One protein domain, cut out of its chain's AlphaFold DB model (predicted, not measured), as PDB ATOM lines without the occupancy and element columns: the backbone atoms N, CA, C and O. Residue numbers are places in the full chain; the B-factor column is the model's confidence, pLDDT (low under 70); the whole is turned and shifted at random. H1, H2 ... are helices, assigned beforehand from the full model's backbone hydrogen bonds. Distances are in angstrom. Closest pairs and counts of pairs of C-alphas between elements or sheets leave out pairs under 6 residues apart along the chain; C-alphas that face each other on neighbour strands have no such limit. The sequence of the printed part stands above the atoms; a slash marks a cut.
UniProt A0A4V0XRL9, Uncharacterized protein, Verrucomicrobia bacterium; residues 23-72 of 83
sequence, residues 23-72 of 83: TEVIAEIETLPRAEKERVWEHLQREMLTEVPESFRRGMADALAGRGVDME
ATOM      1  N   THR A  23     238.286 162.639 219.996       93.81
ATOM      2  CA  THR A  23     238.488 162.885 218.564       93.81
ATOM      3  C   THR A  23     238.780 161.599 217.795       93.81
ATOM      4  O   THR A  23     238.206 161.396 216.729       93.81
ATOM      5  N   GLU A  24     239.623 160.716 218.333       92.62
ATOM      6  CA  GLU A  24     239.916 159.418 217.714       92.62
ATOM      7  C   GLU A  24     238.678 158.518 217.703       92.62
ATOM      8  O   GLU A  24     238.345 157.952 216.665       92.62
ATOM      9  N   VAL A  25     237.926 158.472 218.808       92.06
ATOM     10  CA  VAL A  25     236.668 157.709 218.886       92.06
ATOM     11  C   VAL A  25     235.648 158.196 217.851       92.06
ATOM     12  O   VAL A  25     235.006 157.386 217.184       92.06
ATOM     13  N   ILE A  26     235.497 159.514 217.683       94.44
ATOM     14  CA  ILE A  26     234.589 160.089 216.679       94.44
ATOM     15  C   ILE A  26     235.042 159.710 215.268       94.44
ATOM     16  O   ILE A  26     234.217 159.263 214.473       94.44
ATOM     17  N   ALA A  27     236.339 159.833 214.972       94.62
ATOM     18  CA  ALA A  27     236.883 159.473 213.667       94.62
ATOM     19  C   ALA A  27     236.626 157.995 213.335       94.62
ATOM     20  O   ALA A  27     236.235 157.673 212.215       94.62
ATOM     21  N   GLU A  28     236.757 157.089 214.306       95.00
ATOM     22  CA  GLU A  28     236.417 155.678 214.112       95.00
ATOM     23  C   GLU A  28     234.921 155.478 213.826       95.00
ATOM     24  O   GLU A  28     234.567 154.799 212.856       95.00
ATOM     25  N   ILE A  29     234.032 156.123 214.591       95.31
ATOM     26  CA  ILE A  29     232.576 156.054 214.382       95.31
ATOM     27  C   ILE A  29     232.189 156.558 212.983       95.31
ATOM     28  O   ILE A  29     231.317 155.980 212.328       95.31
ATOM     29  N   GLU A  30     232.841 157.607 212.482       94.56
ATOM     30  CA  GLU A  30     232.590 158.150 211.144       94.56
ATOM     31  C   GLU A  30     232.911 157.156 210.020       94.56
ATOM     32  O   GLU A  30     232.258 157.193 208.973       94.56
ATOM     33  N   THR A  31     233.839 156.222 210.238       97.25
ATOM     34  CA  THR A  31     234.176 155.182 209.250       97.25
ATOM     35  C   THR A  31     233.202 154.004 209.237       97.25
ATOM     36  O   THR A  31     233.203 153.215 208.290       97.25
ATOM     37  N   LEU A  32     232.336 153.883 210.250       97.38
ATOM     38  CA  LEU A  32     231.430 152.747 210.381       97.38
ATOM     39  C   LEU A  32     230.375 152.686 209.254       97.38
ATOM     40  O   LEU A  32     229.886 153.722 208.778       97.38
ATOM     41  N   PRO A  33     229.935 151.473 208.866       97.25
ATOM     42  CA  PRO A  33     228.751 151.299 208.033       97.25
ATOM     43  C   PRO A  33     227.512 151.925 208.681       97.25
ATOM     44  O   PRO A  33     227.394 151.984 209.904       97.25
ATOM     45  N   ARG A  34     226.535 152.328 207.859       94.94
ATOM     46  CA  ARG A  34     225.303 152.983 208.332       94.94
ATOM     47  C   ARG A  34     224.591 152.212 209.452       94.94
ATOM     48  O   ARG A  34     224.227 152.821 210.448       94.94
ATOM     49  N   ALA A  35     224.453 150.894 209.313       95.00
ATOM     50  CA  ALA A  35     223.791 150.061 210.316       95.00
ATOM     51  C   ALA A  35     224.512 150.069 211.679       95.00
ATOM     52  O   ALA A  35     223.867 150.017 212.721       95.00
ATOM     53  N   GLU A  36     225.845 150.165 211.694       96.81
ATOM     54  CA  GLU A  36     226.607 150.262 212.945       96.81
ATOM     55  C   GLU A  36     226.511 151.670 213.547       96.81
ATOM     56  O   GLU A  36     226.351 151.810 214.756       96.81
ATOM     57  N   LYS A  37     226.506 152.721 212.712       95.94
ATOM     58  CA  LYS A  37     226.237 154.098 213.168       95.94
ATOM     59  C   LYS A  37     224.865 154.219 213.835       95.94
ATOM     60  O   LYS A  37     224.742 154.889 214.856       95.94
ATOM     61  N   GLU A  38     223.853 153.545 213.291       93.75
ATOM     62  CA  GLU A  38     222.506 153.484 213.875       93.75
ATOM     63  C   GLU A  38     222.527 152.826 215.268       93.75
ATOM     64  O   GLU A  38     221.948 153.375 216.203       93.75
ATOM     65  N   ARG A  39     223.288 151.740 215.466       94.44
ATOM     66  CA  ARG A  39     223.456 151.117 216.795       94.44
ATOM     67  C   ARG A  39     224.179 152.013 217.797       94.44
ATOM     68  O   ARG A  39     223.793 152.056 218.965       94.44
ATOM     69  N   VAL A  40     225.218 152.731 217.363       94.06
ATOM     70  CA  VAL A  40     225.908 153.721 218.210       94.06
ATOM     71  C   VAL A  40     224.920 154.798 218.654       94.06
ATOM     72  O   VAL A  40     224.850 155.123 219.838       94.06
ATOM     73  N   TRP A  41     224.104 155.306 217.730       90.81
ATOM     74  CA  TRP A  41     223.073 156.293 218.039       90.81
ATOM     75  C   TRP A  41     222.030 155.771 219.036       90.81
ATOM     76  O   TRP A  41     221.706 156.462 220.000       90.81
ATOM     77  N   GLU A  42     221.528 154.548 218.860       88.75
ATOM     78  CA  GLU A  42     220.608 153.911 219.815       88.75
ATOM     79  C   GLU A  42     221.212 153.796 221.219       88.75
ATOM     80  O   GLU A  42     220.536 154.079 222.212       88.75
ATOM     81  N   HIS A  43     222.490 153.423 221.313       89.44
ATOM     82  CA  HIS A  43     223.200 153.354 222.586       89.44
ATOM     83  C   HIS A  43     223.317 154.735 223.248       89.44
ATOM     84  O   HIS A  43     222.954 154.887 224.413       89.44
ATOM     85  N   LEU A  44     223.746 155.758 222.503       87.94
ATOM     86  CA  LEU A  44     223.857 157.131 223.012       87.94
ATOM     87  C   LEU A  44     222.503 157.681 223.473       87.94
ATOM     88  O   LEU A  44     222.423 158.316 224.525       87.94
ATOM     89  N   GLN A  45     221.428 157.403 222.730       83.00
ATOM     90  CA  GLN A  45     220.078 157.795 223.132       83.00
ATOM     91  C   GLN A  45     219.678 157.199 224.486       83.00
ATOM     92  O   GLN A  45     219.051 157.891 225.286       83.00
ATOM     93  N   ARG A  46     220.029 155.933 224.736       81.12
ATOM     94  CA  ARG A  46     219.668 155.223 225.967       81.12
ATOM     95  C   ARG A  46     220.486 155.666 227.175       81.12
ATOM     96  O   ARG A  46     219.917 155.813 228.249       81.12
ATOM     97  N   GLU A  47     221.795 155.832 227.009       83.38
ATOM     98  CA  GLU A  47     222.709 156.045 228.140       83.38
ATOM     99  C   GLU A  47     222.985 157.528 228.422       83.38
ATOM    100  O   GLU A  47     223.185 157.909 229.571       83.38
ATOM    101  N   MET A  48     223.018 158.373 227.384       74.31
ATOM    102  CA  MET A  48     223.482 159.764 227.501       74.31
ATOM    103  C   MET A  48     222.385 160.806 227.299       74.31
ATOM    104  O   MET A  48     222.479 161.902 227.847       74.31
ATOM    105  N   LEU A  49     221.346 160.500 226.517       69.94
ATOM    106  CA  LEU A  49     220.273 161.458 226.218       69.94
ATOM    107  C   LEU A  49     219.056 161.314 227.139       69.94
ATOM    108  O   LEU A  49     217.978 161.826 226.822       69.94
ATOM    109  N   THR A  50     219.222 160.661 228.288       69.94
ATOM    110  CA  THR A  50     218.195 160.518 229.331       69.94
ATOM    111  C   THR A  50     217.714 161.879 229.844       69.94
ATOM    112  O   THR A  50     216.536 162.041 230.146       69.94
ATOM    113  N   GLU A  51     218.601 162.879 229.839       76.31
ATOM    114  CA  GLU A  51     218.319 164.271 230.220       76.31
ATOM    115  C   GLU A  51     217.625 165.087 229.113       76.31
ATOM    116  O   GLU A  51     217.132 166.188 229.356       76.31
ATOM    117  N   VAL A  52     217.563 164.576 227.875       80.44
ATOM    118  CA  VAL A  52     216.841 165.255 226.792       80.44
ATOM    119  C   VAL A  52     215.340 165.036 226.997       80.44
ATOM    120  O   VAL A  52     214.898 163.886 227.073       80.44
ATOM    121  N   PRO A  53     214.510 166.092 227.043       86.19
ATOM    122  CA  PRO A  53     213.070 165.923 227.179       86.19
ATOM    123  C   PRO A  53     212.480 165.099 226.030       86.19
ATOM    124  O   PRO A  53     212.839 165.273 224.863       86.19
ATOM    125  N   GLU A  54     211.518 164.230 226.342       83.38
ATOM    126  CA  GLU A  54     210.826 163.417 225.334       83.38
ATOM    127  C   GLU A  54     210.188 164.279 224.236       83.38
ATOM    128  O   GLU A  54     210.262 163.941 223.054       83.38
ATOM    129  N   SER A  55     209.638 165.437 224.613       88.69
ATOM    130  CA  SER A  55     209.080 166.419 223.680       88.69
ATOM    131  C   SER A  55     210.091 166.875 222.628       88.69
ATOM    132  O   SER A  55     209.728 167.034 221.463       88.69
ATOM    133  N   PHE A  56     211.358 167.031 223.012       87.94
ATOM    134  CA  PHE A  56     212.428 167.431 222.108       87.94
ATOM    135  C   PHE A  56     212.798 166.299 221.141       87.94
ATOM    136  O   PHE A  56     212.876 166.524 219.935       87.94
ATOM    137  N   ARG A  57     212.941 165.059 221.636       84.50
ATOM    138  CA  ARG A  57     213.170 163.884 220.772       84.50
ATOM    139  C   ARG A  57     212.045 163.694 219.760       84.50
ATOM    140  O   ARG A  57     212.316 163.446 218.586       84.50
ATOM    141  N   ARG A  58     210.793 163.859 220.196       87.44
ATOM    142  CA  ARG A  58     209.627 163.817 219.310       87.44
ATOM    143  C   ARG A  58     209.699 164.908 218.244       87.44
ATOM    144  O   ARG A  58     209.539 164.594 217.073       87.44
ATOM    145  N   GLY A  59     210.029 166.142 218.627       89.50
ATOM    146  CA  GLY A  59     210.217 167.244 217.680       89.50
ATOM    147  C   GLY A  59     211.293 166.960 216.628       89.50
ATOM    148  O   GLY A  59     211.067 167.199 215.444       89.50
ATOM    149  N   MET A  60     212.432 166.376 217.020       89.19
ATOM    150  CA  MET A  60     213.465 165.953 216.063       89.19
ATOM    151  C   MET A  60     212.956 164.870 215.105       89.19
ATOM    152  O   MET A  60     213.198 164.948 213.901       89.19
ATOM    153  N   ALA A  61     212.233 163.874 215.619       86.75
ATOM    154  CA  ALA A  61     211.649 162.821 214.795       86.75
ATOM    155  C   ALA A  61     210.588 163.368 213.821       86.75
ATOM    156  O   ALA A  61     210.537 162.942 212.668       86.75
ATOM    157  N   ASP A  62     209.767 164.326 214.258       90.56
ATOM    158  CA  ASP A  62     208.788 165.022 213.420       90.56
ATOM    159  C   ASP A  62     209.474 165.826 212.311       90.56
ATOM    160  O   ASP A  62     209.078 165.721 211.151       90.56
ATOM    161  N   ALA A  63     210.547 166.556 212.633       88.50
ATOM    162  CA  ALA A  63     211.331 167.307 211.657       88.50
ATOM    163  C   ALA A  63     211.984 166.392 210.607       88.50
ATOM    164  O   ALA A  63     211.868 166.651 209.410       88.50
ATOM    165  N   LEU A  64     212.606 165.287 211.034       86.25
ATOM    166  CA  LEU A  64     213.197 164.293 210.127       86.25
ATOM    167  C   LEU A  64     212.154 163.633 209.219       86.25
ATOM    168  O   LEU A  64     212.444 163.326 208.067       86.25
ATOM    169  N   ALA A  65     210.939 163.429 209.724       89.56
ATOM    170  CA  ALA A  65     209.823 162.899 208.951       89.56
ATOM    171  C   ALA A  65     209.096 163.963 208.104       89.56
ATOM    172  O   ALA A  65     208.076 163.647 207.492       89.56
ATOM    173  N   GLY A  66     209.576 165.212 208.086       88.88
ATOM    174  CA  GLY A  66     208.979 166.305 207.318       88.88
ATOM    175  C   GLY A  66     207.632 166.801 207.853       88.88
ATOM    176  O   GLY A  66     206.896 167.449 207.120       88.88
ATOM    177  N   ARG A  67     207.291 166.518 209.117       88.06
ATOM    178  CA  ARG A  67     206.049 166.963 209.783       88.06
ATOM    179  C   ARG A  67     206.154 168.363 210.406       88.06
ATOM    180  O   ARG A  67     205.346 168.720 211.260       88.06
ATOM    181  N   GLY A  68     207.161 169.140 210.017       85.56
ATOM    182  CA  GLY A  68     207.261 170.545 210.403       85.56
ATOM    183  C   GLY A  68     206.225 171.396 209.668       85.56
ATOM    184  O   GLY A  68     205.850 171.084 208.541       85.56
ATOM    185  N   VAL A  69     205.787 172.481 210.301       82.94
ATOM    186  CA  VAL A  69     204.945 173.507 209.672       82.94
ATOM    187  C   VAL A  69     205.682 174.838 209.685       82.94
ATOM    188  O   VAL A  69     206.384 175.149 210.648       82.94
ATOM    189  N   ASP A  70     205.535 175.615 208.613       87.19
ATOM    190  CA  ASP A  70     205.984 177.005 208.608       87.19
ATOM    191  C   ASP A  70     205.122 177.811 209.586       87.19
ATOM    192  O   ASP A  70     203.895 177.755 209.527       87.19
ATOM    193  N   MET A  71     205.758 178.520 210.520       86.44
ATOM    194  CA  MET A  71     205.051 179.154 211.635       86.44
ATOM    195  C   MET A  71     204.188 180.329 211.173       86.44
ATOM    196  O   MET A  71     203.076 180.492 211.668       86.44
ATOM    197  N   GLU A  72     204.668 181.113 210.206       86.25
ATOM    198  CA  GLU A  72     203.892 182.214 209.628       86.25
ATOM    199  C   GLU A  72     202.656 181.678 208.908       86.25
ATOM    200  O   GLU A  72     201.551 182.180 209.099       86.25
TER     201      GLU A  72
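Overview. This is residues 23 to 72 of the 83 residues of an uncharacterized protein of Verrucomicrobia bacterium (UniProt A0A4V0XRL9). Three separate helices make an open zigzag: H1 and H2 form a V with its corner at residues 32 to 33, and beyond the far end of H2 the chain arches over through residues 48 to 53 into H3, which runs back with an open gap between it and H2. After H3, residues 65 to 72 lead away from its end, on the side away from H1. The printed part has 50 residues with three named helices in the order H1, H2, H3 and no named strand, and its class is all helix. It is only just loose, close to extended, with a radius of gyration of the C-alphas of 14.1 A, and it is elongated, spanning 43 by 22 by 19 A.

Arrangement. H1, residues 23 to 31, and H2, residues 34 to 47, are close but not clearly touching, with 2 pairs of C-alphas within 8 A. Their closest C-alphas, those of Ile 29 and Lys 37, are 6.7 A apart. The two run opposite ways at a steep tilt of 45 degrees. H3, residues 54 to 64, is apart from H2 and from H1. In H1, H2 and H3 every O i to N i+4 pair is within hydrogen-bond range.

Along the chain. H1 begins at C-alpha 23, (238.488, 162.885, 218.564), and is 12.8 A long from first to last C-alpha. H2, the longest helix with 14 residues, measures 20.2 A and ends at C-alpha 47, (222.709, 156.045, 228.140). H3 measures 15.4 A and ends at C-alpha 64, (213.197, 164.293, 210.127).

Size, cuts and confidence. The C-alphas of Glu 24 and Glu 72, the two farthest apart, are 43.4 A from each other. The printed part has no cut. The link from H1 to H2 is tight, and that from H2 to H3 is short. The mean pLDDT of the printed part is 88.6, and residues 49 to 50 are under 70.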